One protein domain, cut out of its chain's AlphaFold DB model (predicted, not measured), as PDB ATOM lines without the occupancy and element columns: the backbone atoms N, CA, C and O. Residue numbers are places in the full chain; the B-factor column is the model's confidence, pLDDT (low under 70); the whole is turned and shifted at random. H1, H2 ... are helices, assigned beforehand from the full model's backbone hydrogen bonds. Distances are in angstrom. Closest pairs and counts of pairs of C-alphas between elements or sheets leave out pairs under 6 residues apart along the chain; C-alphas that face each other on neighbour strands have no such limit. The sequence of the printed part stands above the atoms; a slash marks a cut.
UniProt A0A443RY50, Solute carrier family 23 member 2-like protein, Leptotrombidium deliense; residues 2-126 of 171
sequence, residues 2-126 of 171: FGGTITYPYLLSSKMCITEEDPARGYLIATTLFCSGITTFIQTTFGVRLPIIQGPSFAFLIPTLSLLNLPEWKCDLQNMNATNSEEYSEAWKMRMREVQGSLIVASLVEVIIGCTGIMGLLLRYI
ATOM      1  N   PHE A   2     117.218 131.554  67.341       84.25
ATOM      2  CA  PHE A   2     118.500 131.016  67.827       84.25
ATOM      3  C   PHE A   2     118.447 130.406  69.242       84.25
ATOM      4  O   PHE A   2     118.796 129.243  69.410       84.25
ATOM      5  N   GLY A   3     117.923 131.145  70.232       85.00
ATOM      6  CA  GLY A   3     117.791 130.643  71.607       85.00
ATOM      7  C   GLY A   3     116.965 129.357  71.687       85.00
ATOM      8  O   GLY A   3     117.455 128.342  72.159       85.00
ATOM      9  N   GLY A   4     115.750 129.359  71.127       84.44
ATOM     10  CA  GLY A   4     114.866 128.189  71.163       84.44
ATOM     11  C   GLY A   4     115.441 126.946  70.468       84.44
ATOM     12  O   GLY A   4     115.347 125.845  71.008       84.44
ATOM     13  N   THR A   5     116.096 127.119  69.316       88.94
ATOM     14  CA  THR A   5     116.683 126.006  68.553       88.94
ATOM     15  C   THR A   5     117.876 125.361  69.263       88.94
ATOM     16  O   THR A   5     118.103 124.171  69.080       88.94
ATOM     17  N   ILE A   6     118.617 126.105  70.093       91.75
ATOM     18  CA  ILE A   6     119.734 125.572  70.892       91.75
ATOM     19  C   ILE A   6     119.241 124.994  72.220       91.75
ATOM     20  O   ILE A   6     119.716 123.945  72.652       91.75
ATOM     21  N   THR A   7     118.261 125.642  72.856       89.81
ATOM     22  CA  THR A   7     117.688 125.178  74.125       89.81
ATOM     23  C   THR A   7     117.059 123.792  73.995       89.81
ATOM     24  O   THR A   7     117.181 122.996  74.918       89.81
ATOM     25  N   TYR A   8     116.433 123.471  72.859       90.69
ATOM     26  CA  TYR A   8     115.799 122.167  72.643       90.69
ATOM     27  C   TYR A   8     116.780 120.976  72.772       90.69
ATOM     28  O   TYR A   8     116.589 120.155  73.673       90.69
ATOM     29  N   PRO A   9     117.842 120.851  71.942       90.00
ATOM     30  CA  PRO A   9     118.809 119.759  72.064       90.00
ATOM     31  C   PRO A   9     119.613 119.836  73.366       90.00
ATOM     32  O   PRO A   9     119.977 118.794  73.903       90.00
ATOM     33  N   TYR A  10     119.847 121.034  73.915       89.94
ATOM     34  CA  TYR A  10     120.491 121.190  75.220       89.94
ATOM     35  C   TYR A  10     119.665 120.527  76.331       89.94
ATOM     36  O   TYR A  10     120.175 119.669  77.053       89.94
ATOM     37  N   LEU A  11     118.372 120.850  76.416       89.06
ATOM     38  CA  LEU A  11     117.489 120.286  77.430       89.06
ATOM     39  C   LEU A  11     117.304 118.772  77.250       89.06
ATOM     40  O   LEU A  11     117.303 118.024  78.226       89.06
ATOM     41  N   LEU A  12     117.218 118.308  76.000       88.19
ATOM     42  CA  LEU A  12     117.118 116.883  75.694       88.19
ATOM     43  C   LEU A  12     118.395 116.115  76.078       88.19
ATOM     44  O   LEU A  12     118.310 115.041  76.671       88.19
ATOM     45  N   SER A  13     119.575 116.683  75.804       87.31
ATOM     46  CA  SER A  13     120.866 116.051  76.111       87.31
ATOM     47  C   SER A  13     121.057 115.788  77.609       87.31
ATOM     48  O   SER A  13     121.535 114.718  77.984       87.31
ATOM     49  N   SER A  14     120.573 116.698  78.466       82.81
ATOM     50  CA  SER A  14     120.621 116.549  79.926       82.81
ATOM     51  C   SER A  14     119.817 115.340  80.429       82.81
ATOM     52  O   SER A  14     120.197 114.701  81.407       82.81
ATOM     53  N   LYS A  15     118.735 114.968  79.734       83.81
ATOM     54  CA  LYS A  15     117.875 113.827  80.097       83.81
ATOM     55  C   LYS A  15     118.284 112.513  79.429       83.81
ATOM     56  O   LYS A  15     117.826 111.449  79.836       83.81
ATOM     57  N   MET A  16     119.160 112.565  78.427       80.50
ATOM     58  CA  MET A  16     119.687 111.393  77.718       80.50
ATOM     59  C   MET A  16     121.025 110.881  78.275       80.50
ATOM     60  O   MET A  16     121.630 110.002  77.672       80.50
ATOM     61  N   CYS A  17     121.457 111.389  79.433       78.88
ATOM     62  CA  CYS A  17     122.734 111.068  80.086       78.88
ATOM     63  C   CYS A  17     123.974 111.418  79.249       78.88
ATOM     64  O   CYS A  17     125.008 110.769  79.383       78.88
ATOM     65  N   ILE A  18     123.887 112.433  78.386       80.81
ATOM     66  CA  ILE A  18     125.060 112.923  77.659       80.81
ATOM     67  C   ILE A  18     125.859 113.813  78.613       80.81
ATOM     68  O   ILE A  18     125.336 114.797  79.140       80.81
ATOM     69  N   THR A  19     127.118 113.456  78.851       74.81
ATOM     70  CA  THR A  19     128.028 114.205  79.724       74.81
ATOM     71  C   THR A  19     128.329 115.585  79.133       74.81
ATOM     72  O   THR A  19     128.402 115.745  77.915       74.81
ATOM     73  N   GLU A  20     128.535 116.601  79.978       69.88
ATOM     74  CA  GLU A  20     128.777 117.982  79.518       69.88
ATOM     75  C   GLU A  20     130.035 118.139  78.647       69.88
ATOM     76  O   GLU A  20     130.083 119.036  77.801       69.88
ATOM     77  N   GLU A  21     131.019 117.260  78.846       72.38
ATOM     78  CA  GLU A  21     132.301 117.234  78.136       72.38
ATOM     79  C   GLU A  21     132.251 116.434  76.823       72.38
ATOM     80  O   GLU A  21     133.205 116.462  76.046       72.38
ATOM     81  N   ASP A  22     131.148 115.731  76.547       78.69
ATOM     82  CA  ASP A  22     131.041 114.885  75.362       78.69
ATOM     83  C   ASP A  22     130.826 115.746  74.096       78.69
ATOM     84  O   ASP A  22     129.870 116.539  74.030       78.69
ATOM     85  N   PRO A  23     131.658 115.591  73.043       83.62
ATOM     86  CA  PRO A  23     131.454 116.281  71.767       83.62
ATOM     87  C   PRO A  23     130.085 115.986  71.122       83.62
ATOM     88  O   PRO A  23     129.616 116.783  70.301       83.62
ATOM     89  N   ALA A  24     129.398 114.901  71.505       84.44
ATOM     90  CA  ALA A  24     128.061 114.546  71.029       84.44
ATOM     91  C   ALA A  24     127.031 115.678  71.194       84.44
ATOM     92  O   ALA A  24     126.225 115.914  70.289       84.44
ATOM     93  N   ARG A  25     127.080 116.443  72.296       85.25
ATOM     94  CA  ARG A  25     126.152 117.570  72.519       85.25
ATOM     95  C   ARG A  25     126.320 118.660  71.458       85.25
ATOM     96  O   ARG A  25     125.331 119.194  70.951       85.25
ATOM     97  N   GLY A  26     127.566 118.957  71.087       89.19
ATOM     98  CA  GLY A  26     127.890 119.919  70.034       89.19
ATOM     99  C   GLY A  26     127.373 119.471  68.668       89.19
ATOM    100  O   GLY A  26     126.765 120.266  67.950       89.19
ATOM    101  N   TYR A  27     127.524 118.183  68.343       90.38
ATOM    102  CA  TYR A  27     126.977 117.614  67.110       90.38
ATOM    103  C   TYR A  27     125.445 117.696  67.053       90.38
ATOM    104  O   TYR A  27     124.901 118.047  66.005       90.38
ATOM    105  N   LEU A  28     124.730 117.452  68.158       89.94
ATOM    106  CA  LEU A  28     123.264 117.586  68.207       89.94
ATOM    107  C   LEU A  28     122.796 119.029  67.972       89.94
ATOM    108  O   LEU A  28     121.849 119.266  67.220       89.94
ATOM    109  N   ILE A  29     123.477 120.009  68.569       91.88
ATOM    110  CA  ILE A  29     123.161 121.430  68.359       91.88
ATOM    111  C   ILE A  29     123.437 121.827  66.902       91.88
ATOM    112  O   ILE A  29     122.577 122.424  66.250       91.88
ATOM    113  N   ALA A  30     124.606 121.459  66.369       92.94
ATOM    114  CA  ALA A  30     125.002 121.781  65.001       92.94
ATOM    115  C   ALA A  30     124.058 121.156  63.963       92.94
ATOM    116  O   ALA A  30     123.612 121.839  63.042       92.94
ATOM    117  N   THR A  31     123.696 119.883  64.135       93.00
ATOM    118  CA  THR A  31     122.759 119.183  63.240       93.00
ATOM    119  C   THR A  31     121.352 119.768  63.306       93.00
ATOM    120  O   THR A  31     120.727 119.940  62.262       93.00
ATOM    121  N   THR A  32     120.870 120.153  64.492       92.75
ATOM    122  CA  THR A  32     119.560 120.804  64.648       92.75
ATOM    123  C   THR A  32     119.521 122.156  63.930       92.75
ATOM    124  O   THR A  32     118.570 122.435  63.200       92.75
ATOM    125  N   LEU A  33     120.566 122.981  64.078       92.88
ATOM    126  CA  LEU A  33     120.681 124.266  63.377       92.88
ATOM    127  C   LEU A  33     120.783 124.083  61.859       92.88
ATOM    128  O   LEU A  33     120.109 124.783  61.104       92.88
ATOM    129  N   PHE A  34     121.592 123.124  61.412       94.06
ATOM    130  CA  PHE A  34     121.762 122.823  59.995       94.06
ATOM    131  C   PHE A  34     120.458 122.327  59.356       94.06
ATOM    132  O   PHE A  34     120.045 122.834  58.314       94.06
ATOM    133  N   CYS A  35     119.762 121.397  60.015       93.31
ATOM    134  CA  CYS A  35     118.478 120.876  59.558       93.31
ATOM    135  C   CYS A  35     117.406 121.977  59.518       93.31
ATOM    136  O   CYS A  35     116.745 122.133  58.498       93.31
ATOM    137  N   SER A  36     117.302 122.806  60.563       92.62
ATOM    138  CA  SER A  36     116.408 123.977  60.614       92.62
ATOM    139  C   SER A  36     116.670 124.978  59.476       92.62
ATOM    140  O   SER A  36     115.728 125.522  58.890       92.62
ATOM    141  N   GLY A  37     117.938 125.190  59.110       92.38
ATOM    142  CA  GLY A  37     118.315 126.009  57.958       92.38
ATOM    143  C   GLY A  37     117.853 125.404  56.631       92.38
ATOM    144  O   GLY A  37     117.242 126.101  55.820       92.38
ATOM    145  N   ILE A  38     118.079 124.101  56.430       94.12
ATOM    146  CA  ILE A  38     117.639 123.381  55.227       94.12
ATOM    147  C   ILE A  38     116.115 123.398  55.107       94.12
ATOM    148  O   ILE A  38     115.594 123.709  54.037       94.12
ATOM    149  N   THR A  39     115.383 123.099  56.180       91.81
ATOM    150  CA  THR A  39     113.919 123.061  56.126       91.81
ATOM    151  C   THR A  39     113.331 124.445  55.878       91.81
ATOM    152  O   THR A  39     112.428 124.582  55.057       91.81
ATOM    153  N   THR A  40     113.897 125.495  56.476       93.19
ATOM    154  CA  THR A  40     113.512 126.886  56.183       93.19
ATOM    155  C   THR A  40     113.808 127.255  54.725       93.19
ATOM    156  O   THR A  40     112.978 127.878  54.057       93.19
ATOM    157  N   PHE A  41     114.957 126.838  54.188       92.81
ATOM    158  CA  PHE A  41     115.301 127.053  52.782       92.81
ATOM    159  C   PHE A  41     114.317 126.344  51.841       92.81
ATOM    160  O   PHE A  41     113.803 126.953  50.905       92.81
ATOM    161  N   ILE A  42     113.978 125.084  52.115       92.56
ATOM    162  CA  ILE A  42     112.983 124.325  51.342       92.56
ATOM    163  C   ILE A  42     111.592 124.974  51.457       92.56
ATOM    164  O   ILE A  42     110.906 125.146  50.448       92.56
ATOM    165  N   GLN A  43     111.190 125.404  52.656       91.25
ATOM    166  CA  GLN A  43     109.893 126.038  52.914       91.25
ATOM    167  C   GLN A  43     109.723 127.356  52.146       91.25
ATOM    168  O   GLN A  43     108.633 127.660  51.652       91.25
ATOM    169  N   THR A  44     110.799 128.134  52.036       92.06
ATOM    170  CA  THR A  44     110.808 129.426  51.336       92.06
ATOM    171  C   THR A  44     110.941 129.285  49.817       92.06
ATOM    172  O   THR A  44     110.409 130.124  49.094       92.06
ATOM    173  N   THR A  45     111.585 128.224  49.316       91.06
ATOM    174  CA  THR A  45     111.778 127.985  47.871       91.06
ATOM    175  C   THR A  45     110.643 127.176  47.228       91.06
ATOM    176  O   THR A  45     110.011 127.650  46.278       91.06
ATOM    177  N   PHE A  46     110.366 125.975  47.745       89.94
ATOM    178  CA  PHE A  46     109.386 125.021  47.201       89.94
ATOM    179  C   PHE A  46     108.077 124.954  47.993       89.94
ATOM    180  O   PHE A  46     107.073 124.487  47.461       89.94
ATOM    181  N   GLY A  47     108.084 125.390  49.253       87.75
ATOM    182  CA  GLY A  47     106.904 125.390  50.113       87.75
ATOM    183  C   GLY A  47     105.946 126.548  49.826       87.75
ATOM    184  O   GLY A  47     105.752 126.987  48.694       87.75
ATOM    185  N   VAL A  48     105.351 127.088  50.888       83.94
ATOM    186  CA  VAL A  48     104.309 128.129  50.800       83.94
ATOM    187  C   VAL A  48     104.894 129.507  50.425       83.94
ATOM    188  O   VAL A  48     104.157 130.480  50.318       83.94
ATOM    189  N   ARG A  49     106.220 129.617  50.228       86.44
ATOM    190  CA  ARG A  49     106.949 130.865  49.902       86.44
ATOM    191  C   ARG A  49     106.738 132.005  50.903       86.44
ATOM    192  O   ARG A  49     107.063 133.155  50.616       86.44
ATOM    193  N   LEU A  50     106.221 131.693  52.089       86.56
ATOM    194  CA  LEU A  50     106.153 132.627  53.203       86.56
ATOM    195  C   LEU A  50     107.467 132.572  53.994       86.56
ATOM    196  O   LEU A  50     108.011 131.479  54.185       86.56
ATOM    197  N   PRO A  51     107.966 133.719  54.491       82.06
ATOM    198  CA  PRO A  51     109.168 133.791  55.316       82.06
ATOM    199  C   PRO A  51     108.883 133.263  56.733       82.06
ATOM    200  O   PRO A  51     108.782 134.022  57.694       82.06
ATOM    201  N   ILE A  52     108.718 131.945  56.860       88.56
ATOM    202  CA  ILE A  52     108.510 131.248  58.132       88.56
ATOM    203  C   ILE A  52     109.816 130.565  58.513       88.56
ATOM    204  O   ILE A  52     110.273 129.661  57.817       88.56
ATOM    205  N   ILE A  53     110.403 130.987  59.631       87.31
ATOM    206  CA  ILE A  53     111.614 130.360  60.158       87.31
ATOM    207  C   ILE A  53     111.208 129.079  60.887       87.31
ATOM    208  O   ILE A  53     110.469 129.133  61.873       87.31
ATOM    209  N   GLN A  54     111.671 127.934  60.390       90.00
ATOM    210  CA  GLN A  54     111.374 126.633  60.978       90.00
ATOM    211  C   GLN A  54     112.413 126.250  62.025       90.00
ATOM    212  O   GLN A  54     113.599 126.533  61.882       90.00
ATOM    213  N   GLY A  55     111.972 125.560  63.069       90.19
ATOM    214  CA  GLY A  55     112.822 125.048  64.136       90.19
ATOM    215  C   GLY A  55     112.134 123.908  64.885       90.19
ATOM    216  O   GLY A  55     110.992 123.568  64.566       90.19
ATOM    217  N   PRO A  56     112.811 123.304  65.872       90.88
ATOM    218  CA  PRO A  56     112.228 122.246  66.685       90.88
ATOM    219  C   PRO A  56     111.037 122.771  67.501       90.88
ATOM    220  O   PRO A  56     111.066 123.888  68.021       90.88
ATOM    221  N   SER A  57     109.983 121.959  67.621       90.81
ATOM    222  CA  SER A  57     108.758 122.330  68.338       90.81
ATOM    223  C   SER A  57     108.805 121.889  69.799       90.81
ATOM    224  O   SER A  57     108.858 120.696  70.097       90.81
ATOM    225  N   PHE A  58     108.685 122.844  70.724       89.25
ATOM    226  CA  PHE A  58     108.601 122.565  72.164       89.25
ATOM    227  C   PHE A  58     107.367 121.743  72.565       89.25
ATOM    228  O   PHE A  58     107.377 121.125  73.627       89.25
ATOM    229  N   ALA A  59     106.337 121.671  71.716       89.94
ATOM    230  CA  ALA A  59     105.167 120.833  71.970       89.94
ATOM    231  C   ALA A  59     105.519 119.335  72.017       89.94
ATOM    232  O   ALA A  59     104.930 118.599  72.802       89.94
ATOM    233  N   PHE A  60     106.515 118.892  71.238       89.94
ATOM    234  CA  PHE A  60     107.009 117.511  71.271       89.94
ATOM    235  C   PHE A  60     108.065 117.273  72.355       89.94
ATOM    236  O   PHE A  60     108.378 116.125  72.676       89.94
ATOM    237  N   LEU A  61     108.589 118.335  72.970       90.50
ATOM    238  CA  LEU A  61     109.583 118.203  74.027       90.50
ATOM    239  C   LEU A  61     108.967 117.582  75.285       90.50
ATOM    240  O   LEU A  61     109.531 116.646  75.832       90.50
ATOM    241  N   ILE A  62     107.787 118.044  75.705       89.88
ATOM    242  CA  ILE A  62     107.081 117.530  76.891       89.88
ATOM    243  C   ILE A  62     106.815 116.017  76.807       89.88
ATOM    244  O   ILE A  62     107.217 115.305  77.731       89.88
ATOM    245  N   PRO A  63     106.190 115.476  75.737       89.62
ATOM    246  CA  PRO A  63     105.983 114.037  75.633       89.62
ATOM    247  C   PRO A  63     107.314 113.275  75.580       89.62
ATOM    248  O   PRO A  63     107.435 112.233  76.219       89.62
ATOM    249  N   THR A  64     108.346 113.823  74.934       90.62
ATOM    250  CA  THR A  64     109.687 113.214  74.930       90.62
ATOM    251  C   THR A  64     110.297 113.160  76.337       90.62
ATOM    252  O   THR A  64     110.830 112.131  76.742       90.62
ATOM    253  N   LEU A  65     110.180 114.235  77.122       89.38
ATOM    254  CA  LEU A  65     110.613 114.254  78.521       89.38
ATOM    255  C   LEU A  65     109.839 113.240  79.365       89.38
ATOM    256  O   LEU A  65     110.423 112.577  80.217       89.38
ATOM    257  N   SER A  66     108.533 113.102  79.130       89.56
ATOM    258  CA  SER A  66     107.720 112.111  79.835       89.56
ATOM    259  C   SER A  66     108.150 110.676  79.508       89.56
ATOM    260  O   SER A  66     108.250 109.862  80.421       89.56
ATOM    261  N   LEU A  67     108.511 110.401  78.249       89.81
ATOM    262  CA  LEU A  67     109.045 109.111  77.811       89.81
ATOM    263  C   LEU A  67     110.389 108.799  78.486       89.81
ATOM    264  O   LEU A  67     110.582 107.701  78.996       89.81
ATOM    265  N   LEU A  68     111.295 109.777  78.550       87.19
ATOM    266  CA  LEU A  68     112.616 109.619  79.174       87.19
ATOM    267  C   LEU A  68     112.569 109.527  80.709       87.19
ATOM    268  O   LEU A  68     113.534 109.088  81.330       87.19
ATOM    269  N   ASN A  69     111.459 109.926  81.332       86.19
ATOM    270  CA  ASN A  69     111.251 109.796  82.774       86.19
ATOM    271  C   ASN A  69     110.726 108.411  83.197       86.19
ATOM    272  O   ASN A  69     110.625 108.153  84.400       86.19
ATOM    273  N   LEU A  70     110.398 107.512  82.258       86.44
ATOM    274  CA  LEU A  70     110.038 106.133  82.597       86.44
ATOM    275  C   LEU A  70     111.225 105.404  83.250       86.44
ATOM    276  O   LEU A  70     112.372 105.647  82.876       86.44
ATOM    277  N   PRO A  71     110.977 104.472  84.190       77.69
ATOM    278  CA  PRO A  71     112.039 103.771  84.918       77.69
ATOM    279  C   PRO A  71     112.984 102.979  84.004       77.69
ATOM    280  O   PRO A  71     114.158 102.851  84.325       77.69
ATOM    281  N   GLU A  72     112.498 102.509  82.853       75.44
ATOM    282  CA  GLU A  72     113.293 101.815  81.829       75.44
ATOM    283  C   GLU A  72     114.284 102.746  81.107       75.44
ATOM    284  O   GLU A  72     115.376 102.335  80.721       75.44
ATOM    285  N   TRP A  73     113.929 104.027  80.970       73.06
ATOM    286  CA  TRP A  73     114.697 105.032  80.231       73.06
ATOM    287  C   TRP A  73     115.367 106.062  81.138       73.06
ATOM    288  O   TRP A  73     116.013 106.985  80.644       73.06
ATOM    289  N   LYS A  74     115.248 105.923  82.461       73.62
ATOM    290  CA  LYS A  74     115.852 106.847  83.416       73.62
ATOM    291  C   LYS A  74     117.374 106.710  83.391       73.62
ATOM    292  O   LYS A  74     117.928 105.624  83.234       73.62
ATOM    293  N   CYS A  75     118.086 107.828  83.506       70.94
ATOM    294  CA  CYS A  75     119.527 107.802  83.750       70.94
ATOM    295  C   CYS A  75     119.790 107.296  85.169       70.94
ATOM    296  O   CYS A  75     119.581 108.047  86.122       70.94
ATOM    297  N   ASP A  76     120.249 106.056  85.318       63.84
ATOM    298  CA  ASP A  76     120.804 105.593  86.587       63.84
ATOM    299  C   ASP A  76     122.314 105.860  86.600       63.84
ATOM    300  O   ASP A  76     123.134 105.021  86.237       63.84
ATOM    301  N   LEU A  77     122.677 107.095  86.954       60.03
ATOM    302  CA  LEU A  77     124.074 107.533  87.049       60.03
ATOM    303  C   LEU A  77     124.843 106.809  88.169       60.03
ATOM    304  O   LEU A  77     126.063 106.905  88.215       60.03
ATOM    305  N   GLN A  78     124.147 106.108  89.071       53.28
ATOM    306  CA  GLN A  78     124.737 105.506  90.266       53.28
ATOM    307  C   GLN A  78     125.186 104.049  90.057       53.28
ATOM    308  O   GLN A  78     126.097 103.601  90.749       53.28
ATOM    309  N   ASN A  79     124.598 103.329  89.093       51.84
ATOM    310  CA  ASN A  79     124.958 101.940  88.760       51.84
ATOM    311  C   ASN A  79     125.904 101.803  87.555       51.84
ATOM    312  O   ASN A  79     126.434 100.720  87.311       51.84
ATOM    313  N   MET A  80     126.125 102.879  86.800       55.09
ATOM    314  CA  MET A  80     127.058 102.885  85.674       55.09
ATOM    315  C   MET A  80     128.466 103.157  86.214       55.09
ATOM    316  O   MET A  80     128.801 104.290  86.563       55.09
ATOM    317  N   ASN A  81     129.293 102.116  86.330       52.28
ATOM    318  CA  ASN A  81     130.702 102.286  86.674       52.28
ATOM    319  C   ASN A  81     131.387 103.113  85.575       52.28
ATOM    320  O   ASN A  81     131.375 102.735  84.404       52.28
ATOM    321  N   ALA A  82     132.043 104.208  85.965       53.34
ATOM    322  CA  ALA A  82     132.751 105.164  85.103       53.34
ATOM    323  C   ALA A  82     133.924 104.576  84.277       53.34
ATOM    324  O   ALA A  82     134.736 105.318  83.729       53.34
ATOM    325  N   THR A  83     134.057 103.252  84.208       53.44
ATOM    326  CA  THR A  83     135.161 102.540  83.560       53.44
ATOM    327  C   THR A  83     134.907 102.203  82.090       53.44
ATOM    328  O   THR A  83     135.880 101.994  81.373       53.44
ATOM    329  N   ASN A  84     133.656 102.201  81.607       58.19
ATOM    330  CA  ASN A  84     133.328 101.891  80.207       58.19
ATOM    331  C   ASN A  84     132.674 103.088  79.501       58.19
ATOM    332  O   ASN A  84     131.453 103.216  79.458       58.19
ATOM    333  N   SER A  85     133.487 103.957  78.895       61.56
ATOM    334  CA  SER A  85     133.024 105.062  78.037       61.56
ATOM    335  C   SER A  85     132.139 104.598  76.869       61.56
ATOM    336  O   SER A  85     131.268 105.341  76.415       61.56
ATOM    337  N   GLU A  86     132.310 103.357  76.407       63.72
ATOM    338  CA  GLU A  86     131.504 102.764  75.336       63.72
ATOM    339  C   GLU A  86     130.044 102.522  75.757       63.72
ATOM    340  O   GLU A  86     129.133 102.764  74.962       63.72
ATOM    341  N   GLU A  87     129.801 102.144  77.016       65.19
ATOM    342  CA  GLU A  87     128.467 101.809  77.541       65.19
ATOM    343  C   GLU A  87     127.567 103.048  77.656       65.19
ATOM    344  O   GLU A  87     126.394 103.016  77.272       65.19
ATOM    345  N   TYR A  88     128.141 104.188  78.057       66.94
ATOM    346  CA  TYR A  88     127.448 105.480  78.019       66.94
ATOM    347  C   TYR A  88     127.058 105.866  76.592       66.94
ATOM    348  O   TYR A  88     125.953 106.367  76.369       66.94
ATOM    349  N   SER A  89     127.945 105.605  75.622       70.31
ATOM    350  CA  SER A  89     127.715 105.981  74.229       70.31
ATOM    351  C   SER A  89     126.551 105.216  73.595       70.31
ATOM    352  O   SER A  89     125.786 105.781  72.817       70.31
ATOM    353  N   GLU A  90     126.374 103.947  73.957       74.56
ATOM    354  CA  GLU A  90     125.280 103.120  73.450       74.56
ATOM    355  C   GLU A  90     123.946 103.441  74.138       74.56
ATOM    356  O   GLU A  90     122.899 103.466  73.482       74.56
ATOM    357  N   ALA A  91     123.965 103.794  75.429       78.56
ATOM    358  CA  ALA A  91     122.757 104.136  76.178       78.56
ATOM    359  C   ALA A  91     122.027 105.371  75.612       78.56
ATOM    360  O   ALA A  91     120.805 105.337  75.418       78.56
ATOM    361  N   TRP A  92     122.748 106.457  75.303       79.56
ATOM    362  CA  TRP A  92     122.121 107.660  74.741       79.56
ATOM    363  C   TRP A  92     121.705 107.467  73.274       79.56
ATOM    364  O   TRP A  92     120.655 107.975  72.870       79.56
ATOM    365  N   LYS A  93     122.460 106.687  72.482       85.62
ATOM    366  CA  LYS A  93     122.106 106.356  71.086       85.62
ATOM    367  C   LYS A  93     120.810 105.555  71.001       85.62
ATOM    368  O   LYS A  93     119.961 105.862  70.163       85.62
ATOM    369  N   MET A  94     120.624 104.567  71.878       86.06
ATOM    370  CA  MET A  94     119.395 103.767  71.928       86.06
ATOM    371  C   MET A  94     118.165 104.632  72.221       86.06
ATOM    372  O   MET A  94     117.161 104.532  71.515       86.06
ATOM    373  N   ARG A  95     118.271 105.553  73.187       86.25
ATOM    374  CA  ARG A  95     117.209 106.522  73.516       86.25
ATOM    375  C   ARG A  95     116.927 107.481  72.366       86.25
ATOM    376  O   ARG A  95     115.770 107.732  72.042       86.25
ATOM    377  N   MET A  96     117.977 107.993  71.722       87.88
ATOM    378  CA  MET A  96     117.843 108.847  70.541       87.88
ATOM    379  C   MET A  96     117.107 108.135  69.407       87.88
ATOM    380  O   MET A  96     116.247 108.747  68.778       87.88
ATOM    381  N   ARG A  97     117.392 106.849  69.167       90.62
ATOM    382  CA  ARG A  97     116.719 106.057  68.131       90.62
ATOM    383  C   ARG A  97     115.224 105.900  68.407       90.62
ATOM    384  O   ARG A  97     114.430 106.041  67.482       90.62
ATOM    385  N   GLU A  98     114.846 105.655  69.659       90.19
ATOM    386  CA  GLU A  98     113.439 105.526  70.056       90.19
ATOM    387  C   GLU A  98     112.685 106.855  69.887       90.19
ATOM    388  O   GLU A  98     111.633 106.916  69.248       90.19
ATOM    389  N   VAL A  99     113.274 107.955  70.370       91.25
ATOM    390  CA  VAL A  99     112.702 109.301  70.220       91.25
ATOM    391  C   VAL A  99     112.558 109.666  68.743       91.25
ATOM    392  O   VAL A  99     111.484 110.088  68.319       91.25
ATOM    393  N   GLN A 100     113.595 109.456  67.931       92.25
ATOM    394  CA  GLN A 100     113.537 109.718  66.491       92.25
ATOM    395  C   GLN A 100     112.492 108.848  65.788       92.25
ATOM    396  O   GLN A 100     111.731 109.368  64.974       92.25
ATOM    397  N   GLY A 101     112.401 107.559  66.124       93.38
ATOM    398  CA  GLY A 101     111.385 106.653  65.587       93.38
ATOM    399  C   GLY A 101     109.968 107.137  65.895       93.38
ATOM    400  O   GLY A 101     109.138 107.236  64.989       93.38
ATOM    401  N   SER A 102     109.714 107.537  67.144       93.25
ATOM    402  CA  SER A 102     108.416 108.079  67.558       93.25
ATOM    403  C   SER A 102     108.049 109.369  66.808       93.25
ATOM    404  O   SER A 102     106.916 109.514  66.348       93.25
ATOM    405  N   LEU A 103     109.016 110.273  66.596       92.38
ATOM    406  CA  LEU A 103     108.817 111.523  65.855       92.38
ATOM    407  C   LEU A 103     108.575 111.284  64.360       92.38
ATOM    408  O   LEU A 103     107.750 111.969  63.755       92.38
ATOM    409  N   ILE A 104     109.242 110.295  63.758       95.06
ATOM    410  CA  ILE A 104     108.998 109.908  62.362       95.06
ATOM    411  C   ILE A 104     107.557 109.410  62.210       95.06
ATOM    412  O   ILE A 104     106.842 109.883  61.331       95.06
ATOM    413  N   VAL A 105     107.088 108.527  63.096       95.75
ATOM    414  CA  VAL A 105     105.702 108.034  63.048       95.75
ATOM    415  C   VAL A 105     104.702 109.172  63.279       95.75
ATOM    416  O   VAL A 105     103.738 109.293  62.524       95.75
ATOM    417  N   ALA A 106     104.949 110.045  64.261       93.75
ATOM    418  CA  ALA A 106     104.095 111.202  64.531       93.75
ATOM    419  C   ALA A 106     103.994 112.142  63.316       93.75
ATOM    420  O   ALA A 106     102.893 112.532  62.928       93.75
ATOM    421  N   SER A 107     105.123 112.448  62.668       93.56
ATOM    422  CA  SER A 107     105.147 113.315  61.483       93.56
ATOM    423  C   SER A 107     104.448 112.692  60.273       93.56
ATOM    424  O   SER A 107     103.748 113.395  59.550       93.56
ATOM    425  N   LEU A 108     104.550 111.373  60.069       95.56
ATOM    426  CA  LEU A 108     103.797 110.682  59.018       95.56
ATOM    427  C   LEU A 108     102.285 110.789  59.242       95.56
ATOM    428  O   LEU A 108     101.543 111.072  58.300       95.56
ATOM    429  N   VAL A 109     101.828 110.612  60.484       94.12
ATOM    430  CA  VAL A 109     100.414 110.792  60.841       94.12
ATOM    431  C   VAL A 109      99.972 112.234  60.587       94.12
ATOM    432  O   VAL A 109      98.918 112.453  59.992       94.12
ATOM    433  N   GLU A 110     100.786 113.219  60.965       92.12
ATOM    434  CA  GLU A 110     100.492 114.637  60.741       92.12
ATOM    435  C   GLU A 110     100.408 114.985  59.245       92.12
ATOM    436  O   GLU A 110      99.482 115.685  58.831       92.12
ATOM    437  N   VAL A 111     101.295 114.430  58.412       93.25
ATOM    438  CA  VAL A 111     101.243 114.582  56.948       93.25
ATOM    439  C   VAL A 111      99.967 113.969  56.376       93.25
ATOM    440  O   VAL A 111      99.308 114.611  55.563       93.25
ATOM    441  N   ILE A 112      99.568 112.772  56.818       94.25
ATOM    442  CA  ILE A 112      98.317 112.136  56.372       94.25
ATOM    443  C   ILE A 112      97.115 113.023  56.726       94.25
ATOM    444  O   ILE A 112      96.285 113.312  55.863       94.25
ATOM    445  N   ILE A 113      97.040 113.520  57.965       92.69
ATOM    446  CA  ILE A 113      95.964 114.423  58.398       92.69
ATOM    447  C   ILE A 113      95.993 115.729  57.585       92.69
ATOM    448  O   ILE A 113      94.943 116.206  57.150       92.69
ATOM    449  N   GLY A 114      97.176 116.276  57.306       90.19
ATOM    450  CA  GLY A 114      97.355 117.444  56.445       90.19
ATOM    451  C   GLY A 114      96.845 117.215  55.018       90.19
ATOM    452  O   GLY A 114      96.081 118.030  54.500       90.19
ATOM    453  N   CYS A 115      97.188 116.080  54.404       89.00
ATOM    454  CA  CYS A 115      96.760 115.715  53.053       89.00
ATOM    455  C   CYS A 115      95.251 115.454  52.947       89.00
ATOM    456  O   CYS A 115      94.657 115.745  51.912       89.00
ATOM    457  N   THR A 116      94.610 114.943  54.003       91.56
ATOM    458  CA  THR A 116      93.147 114.726  54.019       91.56
ATOM    459  C   THR A 116      92.327 116.021  54.104       91.56
ATOM    460  O   THR A 116      91.109 115.979  53.950       91.56
ATOM    461  N   GLY A 117      92.956 117.177  54.355       86.31
ATOM    462  CA  GLY A 117      92.270 118.474  54.440       86.31
ATOM    463  C   GLY A 117      91.430 118.676  55.709       86.31
ATOM    464  O   GLY A 117      90.813 119.730  55.873       86.31
ATOM    465  N   ILE A 118      91.443 117.713  56.643       88.81
ATOM    466  CA  ILE A 118      90.711 117.763  57.922       88.81
ATOM    467  C   ILE A 118      91.107 118.995  58.746       88.81
ATOM    468  O   ILE A 118      90.264 119.575  59.432       88.81
ATOM    469  N   MET A 119      92.357 119.454  58.625       84.81
ATOM    470  CA  MET A 119      92.843 120.649  59.322       84.81
ATOM    471  C   MET A 119      92.010 121.903  59.022       84.81
ATOM    472  O   MET A 119      91.775 122.702  59.927       84.81
ATOM    473  N   GLY A 120      91.487 122.060  57.801       81.62
ATOM    474  CA  GLY A 120      90.629 123.198  57.452       81.62
ATOM    475  C   GLY A 120      89.283 123.188  58.185       81.62
ATOM    476  O   GLY A 120      88.784 124.238  58.585       81.62
ATOM    477  N   LEU A 121      88.719 121.999  58.424       82.62
ATOM    478  CA  LEU A 121      87.499 121.837  59.217       82.62
ATOM    479  C   LEU A 121      87.778 122.048  60.712       82.62
ATOM    480  O   LEU A 121      87.000 122.704  61.402       82.62
ATOM    481  N   LEU A 122      88.909 121.531  61.198       83.12
ATOM    482  CA  LEU A 122      89.319 121.635  62.596       83.12
ATOM    483  C   LEU A 122      89.558 123.096  63.011       83.12
ATOM    484  O   LEU A 122      89.099 123.518  64.071       83.12
ATOM    485  N   LEU A 123      90.186 123.897  62.144       81.56
ATOM    486  CA  LEU A 123      90.416 125.332  62.361       81.56
ATOM    487  C   LEU A 123      89.119 126.148  62.495       81.56
ATOM    488  O   LEU A 123      89.137 127.219  63.091       81.56
ATOM    489  N   ARG A 124      87.980 125.649  61.991       83.56
ATOM    490  CA  ARG A 124      86.668 126.284  62.207       83.56
ATOM    491  C   ARG A 124      86.120 126.035  63.616       83.56
ATOM    492  O   ARG A 124      85.305 126.819  64.096       83.56
ATOM    493  N   TYR A 125      86.537 124.946  64.259       85.81
ATOM    494  CA  TYR A 125      86.096 124.573  65.604       85.81
ATOM    495  C   TYR A 125      87.043 125.088  66.695       85.81
ATOM    496  O   TYR A 125      86.602 125.476  67.777       85.81
ATOM    497  N   ILE A 126      88.348 125.120  66.414       89.12
ATOM    498  CA  ILE A 126      89.351 125.593  67.365       89.12
ATOM    499  C   ILE A 126      89.315 127.122  67.417       89.12
ATOM    500  O   ILE A 126      89.761 127.814  66.505       89.12
TER     501      ILE A 126
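What this domain is: This is residues 2 to 126 of the 171 residues of the protein "Solute carrier family 23 member 2-like protein" of Leptotrombidium deliense (UniProt A0A443RY50). Four helices make a loose, open arc in the order H2, H1, H3, H4: H1 and H3 side by side, the long H2 and H4 at the arc's ends. Short H5 turns off the far end of H4, and residues 120 to 126 stick out. The printed part has 125 residues, five named helices and no named strand, all helix, loose, with a radius of gyration of the C-alphas of 17.6 A and spans of 55 by 28 by 20 A.

How they stand to each other: H1, residues 2 to 15, and H2, residues 23 to 45, form a hairpin at a steep tilt of 41 degrees; they touch through residues 25 to 33 of H2 alone, the closest C-alphas being Ile 6 and Ile 29, 5.9 A apart. H1 touches H3, residues 58 to 68, the same way at 8 degrees, a shallow tilt, with C-alphas Lys 15 and Leu 68 closest at 6.8 A. H4, residues 85 to 115, is close to but not clearly touching H3, with C-alphas Thr 64 and Val 99 closest at 6.8 A, and is apart from H2. H5, residues 118 to 125, is about perpendicular to H4, at 77 degrees. O i to N i+4 pairs are within hydrogen-bond range throughout H2 and H4, and in 8 of 10 in H1, 5 of 7 in H3 and 2 of 4 in H5.

Where its parts are: H1 begins at C-alpha 2 (118.500, 131.016, 67.827). H2 is 33.1 A long and H4 45.3 A. H5 ends at C-alpha 125 (86.096, 124.573, 65.604).

The domain as a whole: The C-alphas farthest apart, Thr 83 and Arg 124, are 58.1 A apart. The printed part has no cut. The links H2 to H3 and H3 to H4 are long. Residue 20 and residues 76 to 88 have pLDDT under 70.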